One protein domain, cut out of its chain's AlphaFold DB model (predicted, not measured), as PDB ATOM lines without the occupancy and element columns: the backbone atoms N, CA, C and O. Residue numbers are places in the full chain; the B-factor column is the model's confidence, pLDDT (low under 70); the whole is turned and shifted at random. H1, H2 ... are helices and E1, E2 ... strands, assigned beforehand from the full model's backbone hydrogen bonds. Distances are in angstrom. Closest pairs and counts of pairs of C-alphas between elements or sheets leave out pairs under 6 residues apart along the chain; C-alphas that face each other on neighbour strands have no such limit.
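This is residues 22 to 55 and 67 to 159 of the 333 residues of an uncharacterized protein of Rhodocyclaceae bacterium (UniProt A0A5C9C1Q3). A loose two-layer sandwich fills one end of the domain, the small sheet E1 E8 E7 partly face to face with the strongly twisted sheet E4 E5 E6; beyond E6 the hairpin E2 E3 leads to a small head at the other end, where H1 and H2 meet at about a right angle. H4 grazes both sandwich sheets, H3 lies to one side, and the unnamed residues 26 to 40 run from E1 to H1. The printed part has 127 residues, with named elements in the order E1 H1 H2 E2 E3 H3 E4 E5 E6 E7 H4 E8; the three sheets, E1 E8 E7, E4 E5 E6 and E2 E3, are antiparallel, and the class is mixed, helices and strands. It is only just compact, close to loose, with a radius of gyration of the C-alphas of 16.3 A and spans of 45 by 35 by 24 A.

E1, residues 22 to 25, begins at C-alpha 22 (85.154, 249.238, 228.543). H1, residues 41 to 53, measures 18.4 A and begins at C-alpha 41 (119.493, 245.309, 205.711). H2 is residues 69 to 76, E2 is 78 to 82, E3 is 89 to 93, 13.4 A long, and H3 is 98 to 102. E4, residues 108 to 114, is 18.7 A long, E5, residues 117 to 123, 18.5 A, and E6, residues 129 to 134, 15.9 A. E7 is residues 138 to 140, H4 is 143 to 148, and E8, residues 154 to 158, ends at C-alpha 158 (83.284, 253.434, 224.110).

E4, E5 and E6 form a meander, each strand the antiparallel neighbour of the one before; N 112 and O 119 are 2.8 A apart, and N 120 and O 132 2.9 A. In the other sheet of the sandwich, E1 and E8 are antiparallel neighbours, with N 24 and O 155 within hydrogen-bond range at 2.8 A, and E8 and E7 are antiparallel neighbours, with N 139 and O 156 within hydrogen-bond range at 2.8 A. Between the sheets, the closest C-alphas of E4 and E7, Val 111 and Cys 138, are 6.5 A apart. The closest C-alphas of E3 and E6, Gly 90 and Phe 130, are 4.3 A apart. In the hairpin E2 and E3, N 81 and O 90 are 2.8 A apart. H1, with residues 44 to 48 alone, touches H2, about perpendicular at 81 degrees, closest at the C-alphas of Leu 44 and Arg 73, 6.6 A. H3 is apart from E5 and E6. Every O i to N i+4 pair is within hydrogen-bond range in H1, H2 and H3; in H4 1 of 2 is.

The C-alphas farthest apart, those of Asn 55 and Ala 145, are 47.4 A apart. Residues 56 to 66 are not printed, and C-alphas 55 and 67 are 14.8 A apart across this cut. The link E1 to H1 is long. The mean pLDDT of the printed part is 87.9; residues 53 to 55 and residue 159 are under 70.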
ATOM      1  N   GLY A  22      84.146 250.153 228.010       72.31
ATOM      2  CA  GLY A  22      85.154 249.238 228.543       72.31
ATOM      3  C   GLY A  22      86.268 250.018 229.236       72.31
ATOM      4  O   GLY A  22      86.669 251.080 228.757       72.31
ATOM      5  N   GLN A  23      86.758 249.510 230.367       86.69
ATOM      6  CA  GLN A  23      87.953 250.050 231.013       86.69
ATOM      7  C   GLN A  23      89.201 249.402 230.405       86.69
ATOM      8  O   GLN A  23      89.299 248.178 230.356       86.69
ATOM      9  N   LEU A  24      90.142 250.223 229.949       89.38
ATOM     10  CA  LEU A  24      91.414 249.810 229.364       89.38
ATOM     11  C   LEU A  24      92.571 250.396 230.177       89.38
ATOM     12  O   LEU A  24      92.538 251.564 230.568       89.38
ATOM     13  N   ALA A  25      93.605 249.588 230.393       92.38
ATOM     14  CA  ALA A  25      94.869 249.985 231.006       92.38
ATOM     15  C   ALA A  25      96.012 249.822 229.991       92.38
ATOM     16  O   ALA A  25      95.852 249.136 228.979       92.38
ATOM     17  N   CYS A  26      97.169 250.434 230.250       93.44
ATOM     18  CA  CYS A  26      98.331 250.197 229.399       93.44
ATOM     19  C   CYS A  26      98.803 248.742 229.503       93.44
ATOM     20  O   CYS A  26      98.859 248.200 230.609       93.44
ATOM     21  N   PRO A  27      99.170 248.096 228.382       92.62
ATOM     22  CA  PRO A  27      99.551 246.695 228.409       92.62
ATOM     23  C   PRO A  27     100.870 246.476 229.158       92.62
ATOM     24  O   PRO A  27     101.848 247.213 229.002       92.62
ATOM     25  N   GLU A  28     100.921 245.397 229.933       93.62
ATOM     26  CA  GLU A  28     102.161 244.884 230.505       93.62
ATOM     27  C   GLU A  28     102.978 244.182 229.415       93.62
ATOM     28  O   GLU A  28     102.593 243.130 228.895       93.62
ATOM     29  N   LEU A  29     104.131 244.756 229.058       95.06
ATOM     30  CA  LEU A  29     104.903 244.289 227.904       95.06
ATOM     31  C   LEU A  29     105.611 242.952 228.137       95.06
ATOM     32  O   LEU A  29     106.062 242.342 227.172       95.06
ATOM     33  N   ALA A  30     105.637 242.433 229.368       95.44
ATOM     34  CA  ALA A  30     106.202 241.118 229.682       95.44
ATOM     35  C   ALA A  30     105.610 239.986 228.815       95.44
ATOM     36  O   ALA A  30     106.325 239.057 228.432       95.44
ATOM     37  N   ALA A  31     104.321 240.094 228.471       88.00
ATOM     38  CA  ALA A  31     103.591 239.129 227.647       88.00
ATOM     39  C   ALA A  31     103.359 239.593 226.196       88.00
ATOM     40  O   ALA A  31     102.673 238.899 225.451       88.00
ATOM     41  N   ALA A  32     103.917 240.737 225.785       90.25
ATOM     42  CA  ALA A  32     103.793 241.218 224.412       90.25
ATOM     43  C   ALA A  32     104.561 240.317 223.430       90.25
ATOM     44  O   ALA A  32     105.598 239.725 223.769       90.25
ATOM     45  N   VAL A  33     104.055 240.234 222.201       88.19
ATOM     46  CA  VAL A  33     104.592 239.371 221.142       88.19
ATOM     47  C   VAL A  33     104.987 240.218 219.940       88.19
ATOM     48  O   VAL A  33     104.250 241.108 219.525       88.19
ATOM     49  N   GLN A  34     106.160 239.936 219.378       90.56
ATOM     50  CA  GLN A  34     106.570 240.479 218.090       90.56
ATOM     51  C   GLN A  34     105.858 239.703 216.979       90.56
ATOM     52  O   GLN A  34     106.042 238.491 216.878       90.56
ATOM     53  N   VAL A  35     105.057 240.381 216.157       77.25
ATOM     54  CA  VAL A  35     104.172 239.708 215.185       77.25
ATOM     55  C   VAL A  35     104.776 239.564 213.793       77.25
ATOM     56  O   VAL A  35     104.382 238.677 213.043       77.25
ATOM     57  N   ASN A  36     105.754 240.397 213.436       75.12
ATOM     58  CA  ASN A  36     106.498 240.274 212.184       75.12
ATOM     59  C   ASN A  36     108.009 240.297 212.428       75.12
ATOM     60  O   ASN A  36     108.504 240.866 213.404       75.12
ATOM     61  N   ALA A  37     108.752 239.686 211.507       88.25
ATOM     62  CA  ALA A  37     110.205 239.729 211.526       88.25
ATOM     63  C   ALA A  37     110.725 241.169 211.391       88.25
ATOM     64  O   ALA A  37     110.077 242.040 210.804       88.25
ATOM     65  N   CYS A  38     111.915 241.399 211.939       91.94
ATOM     66  CA  CYS A  38     112.673 242.609 211.663       91.94
ATOM     67  C   CYS A  38     113.134 242.610 210.204       91.94
ATOM     68  O   CYS A  38     113.571 241.558 209.731       91.94
ATOM     69  N   PRO A  39     113.047 243.751 209.500       89.94
ATOM     70  CA  PRO A  39     113.497 243.822 208.121       89.94
ATOM     71  C   PRO A  39     115.011 243.597 208.051       89.94
ATOM     72  O   PRO A  39     115.770 244.071 208.900       89.94
ATOM     73  N   SER A  40     115.446 242.870 207.029       95.62
ATOM     74  CA  SER A  40     116.857 242.725 206.683       95.62
ATOM     75  C   SER A  40     117.446 244.045 206.183       95.62
ATOM     76  O   SER A  40     116.740 244.966 205.761       95.62
ATOM     77  N   GLU A  41     118.773 244.137 206.208       95.19
ATOM     78  CA  GLU A  41     119.493 245.309 205.711       95.19
ATOM     79  C   GLU A  41     119.258 245.510 204.200       95.19
ATOM     80  O   GLU A  41     119.154 246.640 203.721       95.19
ATOM     81  N   GLU A  42     119.113 244.422 203.446       93.94
ATOM     82  CA  GLU A  42     118.757 244.434 202.029       93.94
ATOM     83  C   GLU A  42     117.342 244.985 201.796       93.94
ATOM     84  O   GLU A  42     117.157 245.847 200.931       93.94
ATOM     85  N   GLU A  43     116.351 244.559 202.586       88.88
ATOM     86  CA  GLU A  43     114.973 245.071 202.509       88.88
ATOM     87  C   GLU A  43     114.894 246.559 202.882       88.88
ATOM     88  O   GLU A  43     114.178 247.337 202.241       88.88
ATOM     89  N   LEU A  44     115.659 246.992 203.886       90.81
ATOM     90  CA  LEU A  44     115.740 248.400 204.275       90.81
ATOM     91  C   LEU A  44     116.345 249.257 203.158       90.81
ATOM     92  O   LEU A  44     115.777 250.295 202.815       90.81
ATOM     93  N   LYS A  45     117.438 248.812 202.526       89.81
ATOM     94  CA  LYS A  45     118.030 249.502 201.365       89.81
ATOM     95  C   LYS A  45     117.085 249.534 200.167       89.81
ATOM     96  O   LYS A  45     116.982 250.559 199.494       89.81
ATOM     97  N   PHE A  46     116.366 248.443 199.912       86.81
ATOM     98  CA  PHE A  46     115.388 248.380 198.829       86.81
ATOM     99  C   PHE A  46     114.236 249.371 199.049       86.81
ATOM    100  O   PHE A  46     113.924 250.175 198.171       86.81
ATOM    101  N   THR A  47     113.638 249.372 200.242       83.31
ATOM    102  CA  THR A  47     112.531 250.285 200.570       83.31
ATOM    103  C   THR A  47     112.980 251.745 200.659       83.31
ATOM    104  O   THR A  47     112.204 252.629 200.297       83.31
ATOM    105  N   TYR A  48     114.232 252.015 201.050       84.69
ATOM    106  CA  TYR A  48     114.835 253.351 200.993       84.69
ATOM    107  C   TYR A  48     114.852 253.909 199.567       84.69
ATOM    108  O   TYR A  48     114.409 255.035 199.344       84.69
ATOM    109  N   ASN A  49     115.273 253.103 198.586       80.19
ATOM    110  CA  ASN A  49     115.257 253.513 197.179       80.19
ATOM    111  C   ASN A  49     113.837 253.860 196.714       80.19
ATOM    112  O   ASN A  49     113.650 254.858 196.020       80.19
ATOM    113  N   GLY A  50     112.826 253.095 197.139       79.44
ATOM    114  CA  GLY A  50     111.419 253.424 196.891       79.44
ATOM    115  C   GLY A  50     111.001 254.740 197.556       79.44
ATOM    116  O   GLY A  50     110.494 255.639 196.897       79.44
ATOM    117  N   TYR A  51     111.299 254.908 198.847       79.69
ATOM    118  CA  TYR A  51     110.970 256.110 199.626       79.69
ATOM    119  C   TYR A  51     111.610 257.402 199.083       79.69
ATOM    120  O   TYR A  51     111.054 258.498 199.243       79.69
ATOM    121  N   CYS A  52     112.787 257.277 198.469       75.00
ATOM    122  CA  CYS A  52     113.526 258.375 197.852       75.00
ATOM    123  C   CYS A  52     113.192 258.603 196.372       75.00
ATOM    124  O   CYS A  52     113.478 259.686 195.869       75.00
ATOM    125  N   SER A  53     112.620 257.614 195.676       66.75
ATOM    126  CA  SER A  53     112.227 257.722 194.260       66.75
ATOM    127  C   SER A  53     110.751 258.077 194.059       66.75
ATOM    128  O   SER A  53     110.324 258.306 192.929       66.75
ATOM    129  N   ASP A  54     109.971 258.148 195.142       59.47
ATOM    130  CA  ASP A  54     108.544 258.445 195.092       59.47
ATOM    131  C   ASP A  54     108.271 259.894 194.630       59.47
ATOM    132  O   ASP A  54     108.427 260.870 195.375       59.47
ATOM    133  N   ASN A  55     107.838 260.033 193.371       52.69
ATOM    134  CA  ASN A  55     107.543 261.305 192.699       52.69
ATOM    135  C   ASN A  55     106.418 262.117 193.370       52.69
ATOM    136  O   ASN A  55     106.243 263.291 193.045       52.69
ATOM    137  N   VAL A  67     116.383 261.996 202.757       82.75
ATOM    138  CA  VAL A  67     117.028 261.801 204.069       82.75
ATOM    139  C   VAL A  67     118.184 260.808 203.971       82.75
ATOM    140  O   VAL A  67     118.161 259.928 203.115       82.75
ATOM    141  N   ARG A  68     119.184 260.896 204.858       88.75
ATOM    142  CA  ARG A  68     120.270 259.909 204.867       88.75
ATOM    143  C   ARG A  68     119.709 258.522 205.158       88.75
ATOM    144  O   ARG A  68     118.772 258.366 205.942       88.75
ATOM    145  N   TYR A  69     120.337 257.502 204.582       87.75
ATOM    146  CA  TYR A  69     119.939 256.116 204.817       87.75
ATOM    147  C   TYR A  69     119.943 255.738 206.308       87.75
ATOM    148  O   TYR A  69     119.058 255.019 206.752       87.75
ATOM    149  N   GLU A  70     120.884 256.255 207.098       91.12
ATOM    150  CA  GLU A  70     120.933 256.022 208.551       91.12
ATOM    151  C   GLU A  70     119.676 256.539 209.267       91.12
ATOM    152  O   GLU A  70     119.088 255.813 210.070       91.12
ATOM    153  N   ASP A  71     119.214 257.742 208.916       89.56
ATOM    154  CA  ASP A  71     117.990 258.330 209.469       89.56
ATOM    155  C   ASP A  71     116.761 257.520 209.023       89.56
ATOM    156  O   ASP A  71     115.864 257.223 209.815       89.56
ATOM    157  N   TYR A  72     116.734 257.088 207.755       89.75
ATOM    158  CA  TYR A  72     115.689 256.204 207.237       89.75
ATOM    159  C   TYR A  72     115.653 254.861 207.969       89.75
ATOM    160  O   TYR A  72     114.584 254.422 208.395       89.75
ATOM    161  N   ARG A  73     116.815 254.226 208.156       93.19
ATOM    162  CA  ARG A  73     116.954 252.974 208.898       93.19
ATOM    163  C   ARG A  73     116.449 253.161 210.319       93.19
ATOM    164  O   ARG A  73     115.650 252.350 210.765       93.19
ATOM    165  N   GLN A  74     116.822 254.238 211.006       89.56
ATOM    166  CA  GLN A  74     116.322 254.508 212.354       89.56
ATOM    167  C   GLN A  74     114.787 254.608 212.401       89.56
ATOM    168  O   GLN A  74     114.168 254.121 213.347       89.56
ATOM    169  N   MET A  75     114.161 255.186 211.370       88.06
ATOM    170  CA  MET A  75     112.702 255.301 211.274       88.06
ATOM    171  C   MET A  75     111.989 254.004 210.867       88.06
ATOM    172  O   MET A  75     110.830 253.813 211.235       88.06
ATOM    173  N   LYS A  76     112.620 253.157 210.046       91.69
ATOM    174  CA  LYS A  76     111.958 252.028 209.365       91.69
ATOM    175  C   LYS A  76     112.419 250.652 209.828       91.69
ATOM    176  O   LYS A  76     111.721 249.677 209.563       91.69
ATOM    177  N   ASN A  77     113.531 250.566 210.556       95.75
ATOM    178  CA  ASN A  77     114.016 249.346 211.197       95.75
ATOM    179  C   ASN A  77     113.188 249.029 212.450       95.75
ATOM    180  O   ASN A  77     113.672 249.073 213.582       95.75
ATOM    181  N   THR A  78     111.903 248.767 212.245       94.81
ATOM    182  CA  THR A  78     110.939 248.509 213.309       94.81
ATOM    183  C   THR A  78     110.134 247.259 213.005       94.81
ATOM    184  O   THR A  78     109.725 247.053 211.862       94.81
ATOM    185  N   ALA A  79     109.825 246.483 214.036       89.94
ATOM    186  CA  ALA A  79     108.838 245.416 213.980       89.94
ATOM    187  C   ALA A  79     107.570 245.835 214.729       89.94
ATOM    188  O   ALA A  79     107.617 246.608 215.688       89.94
ATOM    189  N   ARG A  80     106.430 245.318 214.287       92.25
ATOM    190  CA  ARG A  80     105.148 245.416 214.970       92.25
ATOM    191  C   ARG A  80     105.131 244.440 216.144       92.25
ATOM    192  O   ARG A  80     105.543 243.284 216.034       92.25
ATOM    193  N   TRP A  81     104.635 244.932 217.263       93.38
ATOM    194  CA  TRP A  81     104.397 244.183 218.483       93.38
ATOM    195  C   TRP A  81     102.946 244.360 218.909       93.38
ATOM    196  O   TRP A  81     102.377 245.432 218.709       93.38
ATOM    197  N   GLU A  82     102.379 243.328 219.524       88.44
ATOM    198  CA  GLU A  82     101.011 243.321 220.041       88.44
ATOM    199  C   GLU A  82     100.998 242.965 221.533       88.44
ATOM    200  O   GLU A  82     101.860 242.224 222.026       88.44
ATOM    201  N   SER A  83     100.041 243.533 222.269       87.31
ATOM    202  CA  SER A  83      99.733 243.124 223.639       87.31
ATOM    203  C   SER A  83      99.228 241.679 223.674       87.31
ATOM    204  O   SER A  83      98.833 241.116 222.657       87.31
ATOM    205  N   LYS A  84      99.227 241.061 224.860       80.69
ATOM    206  CA  LYS A  84      98.801 239.661 225.045       80.69
ATOM    207  C   LYS A  84      97.402 239.367 224.476       80.69
ATOM    208  O   LYS A  84      97.155 238.255 224.024       80.69
ATOM    209  N   ASP A  85      96.498 240.333 224.562       70.69
ATOM    210  CA  ASP A  85      95.110 240.275 224.092       70.69
ATOM    211  C   ASP A  85      94.924 240.781 222.650       70.69
ATOM    212  O   ASP A  85      93.820 240.703 222.125       70.69
ATOM    213  N   GLY A  86      95.979 241.290 222.001       75.94
ATOM    214  CA  GLY A  86      95.921 241.836 220.642       75.94
ATOM    215  C   GLY A  86      95.246 243.208 220.516       75.94
ATOM    216  O   GLY A  86      95.165 243.743 219.412       75.94
ATOM    217  N   GLU A  87      94.784 243.810 221.616       81.62
ATOM    218  CA  GLU A  87      94.029 245.076 221.598       81.62
ATOM    219  C   GLU A  87      94.920 246.304 221.347       81.62
ATOM    220  O   GLU A  87      94.497 247.299 220.751       81.62
ATOM    221  N   PHE A  88      96.177 246.249 221.791       90.25
ATOM    222  CA  PHE A  88      97.160 247.302 221.579       90.25
ATOM    223  C   PHE A  88      98.275 246.815 220.663       90.25
ATOM    224  O   PHE A  88      98.862 245.759 220.891       90.25
ATOM    225  N   ASP A  89      98.661 247.653 219.702       88.75
ATOM    226  CA  ASP A  89      99.858 247.423 218.895       88.75
ATOM    227  C   ASP A  89     100.801 248.623 218.880       88.75
ATOM    228  O   ASP A  89     100.398 249.775 219.065       88.75
ATOM    229  N   GLY A  90     102.077 248.343 218.651       91.50
ATOM    230  CA  GLY A  90     103.124 249.344 218.531       91.50
ATOM    231  C   GLY A  90     104.192 248.920 217.536       91.50
ATOM    232  O   GLY A  90     104.352 247.738 217.242       91.50
ATOM    233  N   TYR A  91     104.945 249.891 217.029       92.88
ATOM    234  CA  TYR A  91     106.158 249.632 216.257       92.88
ATOM    235  C   TYR A  91     107.364 249.902 217.147       92.88
ATOM    236  O   TYR A  91     107.505 250.995 217.700       92.88
ATOM    237  N   VAL A  92     108.215 248.895 217.301       94.88
ATOM    238  CA  VAL A  92     109.394 248.929 218.168       94.88
ATOM    239  C   VAL A  92     110.633 248.749 217.308       94.88
ATOM    240  O   VAL A  92     110.642 247.915 216.405       94.88
ATOM    241  N   SER A  93     111.676 249.537 217.579       95.44
ATOM    242  CA  SER A  93     112.959 249.405 216.886       95.44
ATOM    243  C   SER A  93     113.521 247.995 217.047       95.44
ATOM    244  O   SER A  93     113.584 247.459 218.153       95.44
ATOM    245  N   CYS A  94     113.977 247.429 215.939       95.19
ATOM    246  CA  CYS A  94     114.640 246.134 215.897       95.19
ATOM    247  C   CYS A  94     116.045 246.146 216.507       95.19
ATOM    248  O   CYS A  94     116.602 245.087 216.779       95.19
ATOM    249  N   ASP A  95     116.602 247.331 216.774       94.38
ATOM    250  CA  ASP A  95     117.857 247.472 217.512       94.38
ATOM    251  C   ASP A  95     117.644 247.335 219.039       94.38
ATOM    252  O   ASP A  95     118.613 247.240 219.794       94.38
ATOM    253  N   LEU A  96     116.389 247.299 219.519       95.00
ATOM    254  CA  LEU A  96     116.056 247.073 220.927       95.00
ATOM    255  C   LEU A  96     115.777 245.580 221.189       95.00
ATOM    256  O   LEU A  96     114.783 245.047 220.695       95.00
ATOM    257  N   PRO A  97     116.587 244.893 222.019       95.44
ATOM    258  CA  PRO A  97     116.379 243.478 222.307       95.44
ATOM    259  C   PRO A  97     115.013 243.183 222.943       95.44
ATOM    260  O   PRO A  97     114.570 243.890 223.850       95.44
ATOM    261  N   ALA A  98     114.384 242.077 222.536       94.50
ATOM    262  CA  ALA A  98     113.054 241.665 222.997       94.50
ATOM    263  C   ALA A  98     112.913 241.621 224.531       94.50
ATOM    264  O   ALA A  98     111.900 242.050 225.077       94.50
ATOM    265  N   ASN A  99     113.932 241.149 225.254       95.75
ATOM    266  CA  ASN A  99     113.916 241.127 226.720       95.75
ATOM    267  C   ASN A  99     113.889 242.535 227.340       95.75
ATOM    268  O   ASN A  99     113.310 242.714 228.409       95.75
ATOM    269  N   LYS A 100     114.488 243.535 226.681       96.75
ATOM    270  CA  LYS A 100     114.416 244.937 227.103       96.75
ATOM    271  C   LYS A 100     113.035 245.513 226.831       96.75
ATOM    272  O   LYS A 100     112.501 246.146 227.731       96.75
ATOM    273  N   VAL A 101     112.440 245.229 225.668       95.50
ATOM    274  CA  VAL A 101     111.050 245.615 225.346       95.50
ATOM    275  C   VAL A 101     110.087 245.079 226.404       95.50
ATOM    276  O   VAL A 101     109.320 245.836 226.991       95.50
ATOM    277  N   LYS A 102     110.193 243.784 226.713       96.31
ATOM    278  CA  LYS A 102     109.335 243.092 227.684       96.31
ATOM    279  C   LYS A 102     109.484 243.590 229.126       96.31
ATOM    280  O   LYS A 102     108.608 243.338 229.945       96.31
ATOM    281  N   ALA A 103     110.573 244.290 229.441       96.31
ATOM    282  CA  ALA A 103     110.823 244.866 230.761       96.31
ATOM    283  C   ALA A 103     110.357 246.329 230.894       96.31
ATOM    284  O   ALA A 103     110.430 246.889 231.989       96.31
ATOM    285  N   LEU A 104     109.914 246.969 229.805       95.44
ATOM    286  CA  LEU A 104     109.470 248.360 229.837       95.44
ATOM    287  C   LEU A 104     108.156 248.510 230.610       95.44
ATOM    288  O   LEU A 104     107.261 247.668 230.540       95.44
ATOM    289  N   LYS A 105     108.037 249.642 231.303       94.12
ATOM    290  CA  LYS A 105     106.835 250.064 232.024       94.12
ATOM    291  C   LYS A 105     106.257 251.318 231.388       94.12
ATOM    292  O   LYS A 105     107.010 252.132 230.852       94.12
ATOM    293  N   ALA A 106     104.934 251.448 231.424       94.31
ATOM    294  CA  ALA A 106     104.254 252.612 230.878       94.31
ATOM    295  C   ALA A 106     104.665 253.875 231.654       94.31
ATOM    296  O   ALA A 106     104.714 253.876 232.883       94.31
ATOM    297  N   THR A 107     104.971 254.942 230.924       94.19
ATOM    298  CA  THR A 107     105.328 256.268 231.449       94.19
ATOM    299  C   THR A 107     104.274 257.324 231.135       94.19
ATOM    300  O   THR A 107     104.340 258.424 231.673       94.19
ATOM    301  N   GLY A 108     103.286 257.007 230.294       92.44
ATOM    302  CA  GLY A 108     102.137 257.875 230.063       92.44
ATOM    303  C   GLY A 108     100.996 257.174 229.337       92.44
ATOM    304  O   GLY A 108     101.203 256.182 228.640       92.44
ATOM    305  N   MET A 109      99.798 257.736 229.463       94.06
ATOM    306  CA  MET A 109      98.624 257.370 228.677       94.06
ATOM    307  C   MET A 109      97.938 258.650 228.196       94.06
ATOM    308  O   MET A 109      97.812 259.610 228.954       94.06
ATOM    309  N   LYS A 110      97.495 258.684 226.938       94.06
ATOM    310  CA  LYS A 110      96.735 259.815 226.390       94.06
ATOM    311  C   LYS A 110      95.711 259.378 225.354       94.06
ATOM    312  O   LYS A 110      95.938 258.426 224.610       94.06
ATOM    313  N   VAL A 111      94.621 260.131 225.253       94.25
ATOM    314  CA  VAL A 111      93.633 259.985 224.178       94.25
ATOM    315  C   VAL A 111      93.942 260.988 223.065       94.25
ATOM    316  O   VAL A 111      94.158 262.168 223.330       94.25
ATOM    317  N   VAL A 112      93.975 260.528 221.814       93.75
ATOM    318  CA  VAL A 112      94.242 261.354 220.626       93.75
ATOM    319  C   VAL A 112      93.162 261.110 219.575       93.75
ATOM    320  O   VAL A 112      92.945 259.974 219.160       93.75
ATOM    321  N   ALA A 113      92.520 262.175 219.096       91.25
ATOM    322  CA  ALA A 113      91.620 262.105 217.947       91.25
ATOM    323  C   ALA A 113      92.411 262.218 216.629       91.25
ATOM    324  O   ALA A 113      93.256 263.100 216.475       91.25
ATOM    325  N   GLN A 114      92.127 261.343 215.664       83.00
ATOM    326  CA  GLN A 114      92.667 261.388 214.304       83.00
ATOM    327  C   GLN A 114      91.538 261.151 213.292       83.00
ATOM    328  O   GLN A 114      91.171 260.015 212.984       83.00
ATOM    329  N   GLY A 115      90.970 262.231 212.753       87.81
ATOM    330  CA  GLY A 115      89.795 262.143 211.885       87.81
ATOM    331  C   GLY A 115      88.597 261.546 212.633       87.81
ATOM    332  O   GLY A 115      88.204 262.065 213.671       87.81
ATOM    333  N   LYS A 116      88.029 260.447 212.117       81.88
ATOM    334  CA  LYS A 116      86.929 259.690 212.757       81.88
ATOM    335  C   LYS A 116      87.411 258.596 213.727       81.88
ATOM    336  O   LYS A 116      86.600 257.794 214.180       81.88
ATOM    337  N   LEU A 117      88.719 258.504 213.972       81.69
ATOM    338  CA  LEU A 117      89.330 257.489 214.823       81.69
ATOM    339  C   LEU A 117      89.792 258.119 216.141       81.69
ATOM    340  O   LEU A 117      90.469 259.145 216.137       81.69
ATOM    341  N   THR A 118      89.496 257.461 217.251       90.00
ATOM    342  CA  THR A 118      90.063 257.741 218.568       90.00
ATOM    343  C   THR A 118      91.192 256.751 218.843       90.00
ATOM    344  O   THR A 118      91.066 255.549 218.603       90.00
ATOM    345  N   LYS A 119      92.317 257.252 219.349       93.25
ATOM    346  CA  LYS A 119      93.469 256.451 219.762       93.25
ATOM    347  C   LYS A 119      93.694 256.600 221.252       93.25
ATOM    348  O   LYS A 119      93.837 257.726 221.725       93.25
ATOM    349  N   LEU A 120      93.804 255.487 221.961       93.81
ATOM    350  CA  LEU A 120      94.356 255.460 223.307       93.81
ATOM    351  C   LEU A 120      95.824 255.042 223.202       93.81
ATOM    352  O   LEU A 120      96.129 253.923 222.795       93.81
ATOM    353  N   VAL A 121      96.728 255.971 223.496       95.56
ATOM    354  CA  VAL A 121      98.173 255.812 223.307       95.56
ATOM    355  C   VAL A 121      98.840 255.642 224.662       95.56
ATOM    356  O   VAL A 121      98.828 256.566 225.473       95.56
ATOM    357  N   CYS A 122      99.458 254.486 224.863       95.56
ATOM    358  CA  CYS A 122     100.331 254.179 225.986       95.56
ATOM    359  C   CYS A 122     101.785 254.399 225.583       95.56
ATOM    360  O   CYS A 122     102.270 253.770 224.641       95.56
ATOM    361  N   THR A 123     102.470 255.292 226.289       95.69
ATOM    362  CA  THR A 123     103.868 255.649 226.049       95.69
ATOM    363  C   THR A 123     104.773 254.915 227.027       95.69
ATOM    364  O   THR A 123     104.456 254.780 228.206       95.69
ATOM    365  N   TYR A 124     105.911 254.462 226.520       95.56
ATOM    366  CA  TYR A 124     106.970 253.763 227.236       95.56
ATOM    367  C   TYR A 124     108.298 254.513 227.016       95.56
ATOM    368  O   TYR A 124     108.383 255.387 226.140       95.56
ATOM    369  N   PRO A 125     109.361 254.204 227.784       94.19
ATOM    370  CA  PRO A 125     110.681 254.790 227.573       94.19
ATOM    371  C   PRO A 125     111.162 254.680 226.119       94.19
ATOM    372  O   PRO A 125     110.754 253.793 225.368       94.19
ATOM    373  N   SER A 126     112.044 255.601 225.724       86.75
ATOM    374  CA  SER A 126     112.580 255.697 224.356       86.75
ATOM    375  C   SER A 126     111.528 255.983 223.273       86.75
ATOM    376  O   SER A 126     111.754 255.698 222.100       86.75
ATOM    377  N   GLY A 127     110.381 256.561 223.649       87.12
ATOM    378  CA  GLY A 127     109.348 257.007 222.706       87.12
ATOM    379  C   GLY A 127     108.503 255.881 222.104       87.12
ATOM    380  O   GLY A 127     107.752 256.124 221.159       87.12
ATOM    381  N   ILE A 128     108.605 254.665 222.644       94.69
ATOM    382  CA  ILE A 128     107.804 253.519 222.212       94.69
ATOM    383  C   ILE A 128     106.347 253.757 222.597       94.69
ATOM    384  O   ILE A 128     106.050 254.142 223.727       94.69
ATOM    385  N   ASN A 129     105.434 253.509 221.659       96.25
ATOM    386  CA  ASN A 129     104.004 253.653 221.887       96.25
ATOM    387  C   ASN A 129     103.263 252.372 221.510       96.25
ATOM    388  O   ASN A 129     103.436 251.871 220.400       96.25
ATOM    389  N   PHE A 130     102.393 251.912 222.404       94.88
ATOM    390  CA  PHE A 130     101.358 250.923 222.111       94.88
ATOM    391  C   PHE A 130     100.015 251.639 222.041       94.88
ATOM    392  O   PHE A 130      99.697 252.469 222.892       94.88
ATOM    393  N   THR A 131      99.246 251.371 220.994       94.25
ATOM    394  CA  THR A 131      98.048 252.134 220.653       94.25
ATOM    395  C   THR A 131      96.855 251.212 220.473       94.25
ATOM    396  O   THR A 131      96.862 250.361 219.586       94.25
ATOM    397  N   TYR A 132      95.807 251.463 221.248       89.06
ATOM    398  CA  TYR A 132      94.465 250.959 220.985       89.06
ATOM    399  C   TYR A 132      93.734 251.943 220.061       89.06
ATOM    400  O   TYR A 132      93.843 253.165 220.221       89.06
ATOM    401  N   ARG A 133      93.019 251.430 219.057       87.88
ATOM    402  CA  ARG A 133      92.345 252.233 218.021       87.88
ATOM    403  C   ARG A 133      90.861 251.890 217.987       87.88
ATOM    404  O   ARG A 133      90.499 250.744 217.766       87.88
ATOM    405  N   THR A 134      90.003 252.896 218.117       80.44
ATOM    406  CA  THR A 134      88.545 252.724 218.125       80.44
ATOM    407  C   THR A 134      87.839 253.849 217.370       80.44
ATOM    408  O   THR A 134      88.381 254.937 217.199       80.44
ATOM    409  N   LYS A 135      86.613 253.599 216.898       82.62
ATOM    410  CA  LYS A 135      85.704 254.648 216.397       82.62
ATOM    411  C   LYS A 135      84.864 255.287 217.515       82.62
ATOM    412  O   LYS A 135      84.237 256.312 217.272       82.62
ATOM    413  N   GLY A 136      84.821 254.671 218.698       81.38
ATOM    414  CA  GLY A 136      84.129 255.191 219.877       81.38
ATOM    415  C   GLY A 136      84.918 256.297 220.585       81.38
ATOM    416  O   GLY A 136      86.094 256.529 220.282       81.38
ATOM    417  N   ALA A 137      84.282 257.020 221.512       86.12
ATOM    418  CA  ALA A 137      84.983 257.996 222.339       86.12
ATOM    419  C   ALA A 137      85.843 257.294 223.400       86.12
ATOM    420  O   ALA A 137      85.489 256.234 223.887       86.12
ATOM    421  N   CYS A 138      86.956 257.898 223.802       90.31
ATOM    422  CA  CYS A 138      87.741 257.452 224.952       90.31
ATOM    423  C   CYS A 138      87.976 258.627 225.892       90.31
ATOM    424  O   CYS A 138      88.129 259.763 225.439       90.31
ATOM    425  N   LYS A 139      88.044 258.356 227.193       92.56
ATOM    426  CA  LYS A 139      88.380 259.328 228.237       92.56
ATOM    427  C   LYS A 139      89.264 258.667 229.282       92.56
ATOM    428  O   LYS A 139      89.009 257.527 229.657       92.56
ATOM    429  N   LEU A 140      90.280 259.373 229.769       91.81
ATOM    430  CA  LEU A 140      91.010 258.927 230.956       91.81
ATOM    431  C   LEU A 140      90.080 259.039 232.169       91.81
ATOM    432  O   LEU A 140      89.337 260.015 232.281       91.81
ATOM    433  N   LEU A 141      90.087 258.036 233.048       88.38
ATOM    434  CA  LEU A 141      89.225 258.034 234.234       88.38
ATOM    435  C   LEU A 141      89.664 259.091 235.253       88.38
ATOM    436  O   LEU A 141      88.820 259.765 235.837       88.38
ATOM    437  N   ASP A 142      90.975 259.261 235.426       86.12
ATOM    438  CA  ASP A 142      91.571 260.298 236.266       86.12
ATOM    439  C   ASP A 142      92.854 260.824 235.610       86.12
ATOM    440  O   ASP A 142      93.941 260.269 235.766       86.12
ATOM    441  N   GLU A 143      92.730 261.916 234.853       82.31
ATOM    442  CA  GLU A 143      93.855 262.539 234.146       82.31
ATOM    443  C   GLU A 143      94.997 262.963 235.084       82.31
ATOM    444  O   GLU A 143      96.166 262.900 234.699       82.31
ATOM    445  N   LYS A 144      94.681 263.376 236.320       80.12
ATOM    446  CA  LYS A 144      95.685 263.850 237.281       80.12
ATOM    447  C   LYS A 144      96.453 262.683 237.892       80.12
ATOM    448  O   LYS A 144      97.676 262.766 237.991       80.12
ATOM    449  N   ALA A 145      95.764 261.601 238.255       77.69
ATOM    450  CA  ALA A 145      96.415 260.384 238.735       77.69
ATOM    451  C   ALA A 145      97.276 259.744 237.635       77.69
ATOM    452  O   ALA A 145      98.425 259.386 237.883       77.69
ATOM    453  N   CYS A 146      96.775 259.709 236.397       79.69
ATOM    454  CA  CYS A 146      97.502 259.191 235.237       79.69
ATOM    455  C   CYS A 146      98.817 259.931 234.939       79.69
ATOM    456  O   CYS A 146      99.745 259.327 234.402       79.69
ATOM    457  N   ALA A 147      98.918 261.218 235.284       76.88
ATOM    458  CA  ALA A 147     100.154 261.986 235.136       76.88
ATOM    459  C   ALA A 147     101.228 261.614 236.179       76.88
ATOM    460  O   ALA A 147     102.415 261.806 235.919       76.88
ATOM    461  N   GLY A 148     100.821 261.103 237.348       75.75
ATOM    462  CA  GLY A 148     101.720 260.692 238.434       75.75
ATOM    463  C   GLY A 148     102.028 259.192 238.468       75.75
ATOM    464  O   GLY A 148     103.098 258.807 238.928       75.75
ATOM    465  N   ASP A 149     101.115 258.356 237.967       80.94
ATOM    466  CA  ASP A 149     101.231 256.897 237.953       80.94
ATOM    467  C   ASP A 149     100.626 256.312 236.668       80.94
ATOM    468  O   ASP A 149      99.497 255.818 236.614       80.94
ATOM    469  N   ALA A 150     101.404 256.389 235.589       78.62
ATOM    470  CA  ALA A 150     100.980 255.914 234.278       78.62
ATOM    471  C   ALA A 150     100.779 254.390 234.208       78.62
ATOM    472  O   ALA A 150     100.043 253.920 233.341       78.62
ATOM    473  N   ALA A 151     101.408 253.621 235.105       76.12
ATOM    474  CA  ALA A 151     101.270 252.167 235.147       76.12
ATOM    475  C   ALA A 151      99.878 251.737 235.634       76.12
ATOM    476  O   ALA A 151      99.348 250.740 235.153       76.12
ATOM    477  N   ASN A 152      99.269 252.522 236.528       82.69
ATOM    478  CA  ASN A 152      97.913 252.291 237.035       82.69
ATOM    479  C   ASN A 152      96.851 253.173 236.358       82.69
ATOM    480  O   ASN A 152      95.688 253.173 236.763       82.69
ATOM    481  N   CYS A 153      97.234 253.923 235.323       88.44
ATOM    482  CA  CYS A 153      96.306 254.754 234.576       88.44
ATOM    483  C   CYS A 153      95.262 253.903 233.841       88.44
ATOM    484  O   CYS A 153      95.580 252.889 233.215       88.44
ATOM    485  N   GLN A 154      94.011 254.360 233.883       91.44
ATOM    486  CA  GLN A 154      92.886 253.713 233.224       91.44
ATOM    487  C   GLN A 154      92.139 254.697 232.329       91.44
ATOM    488  O   GLN A 154      91.951 255.869 232.668       91.44
ATOM    489  N   ALA A 155      91.646 254.187 231.209       91.56
ATOM    490  CA  ALA A 155      90.746 254.885 230.315       91.56
ATOM    491  C   ALA A 155      89.423 254.138 230.202       91.56
ATOM    492  O   ALA A 155      89.384 252.914 230.181       91.56
ATOM    493  N   SER A 156      88.337 254.886 230.078       91.00
ATOM    494  CA  SER A 156      87.058 254.379 229.617       91.00
ATOM    495  C   SER A 156      86.938 254.681 228.134       91.00
ATOM    496  O   SER A 156      86.950 255.845 227.731       91.00
ATOM    497  N   CYS A 157      86.861 253.638 227.321       85.50
ATOM    498  CA  CYS A 157      86.575 253.759 225.905       85.50
ATOM    499  C   CYS A 157      85.178 253.220 225.637       85.50
ATOM    500  O   CYS A 157      84.849 252.115 226.066       85.50
ATOM    501  N   ASP A 158      84.380 253.977 224.889       80.31
ATOM    502  CA  ASP A 158      83.284 253.434 224.110       80.31
ATOM    503  C   ASP A 158      83.911 252.370 223.218       80.31
ATOM    504  O   ASP A 158      84.594 252.634 222.218       80.31
ATOM    505  N   MET A 159      83.730 251.136 223.643       59.94
ATOM    506  CA  MET A 159      84.101 250.014 222.827       59.94
ATOM    507  C   MET A 159      83.117 250.048 221.654       59.94
ATOM    508  O   MET A 159      81.910 250.210 221.877       59.94
TER     509      MET A 159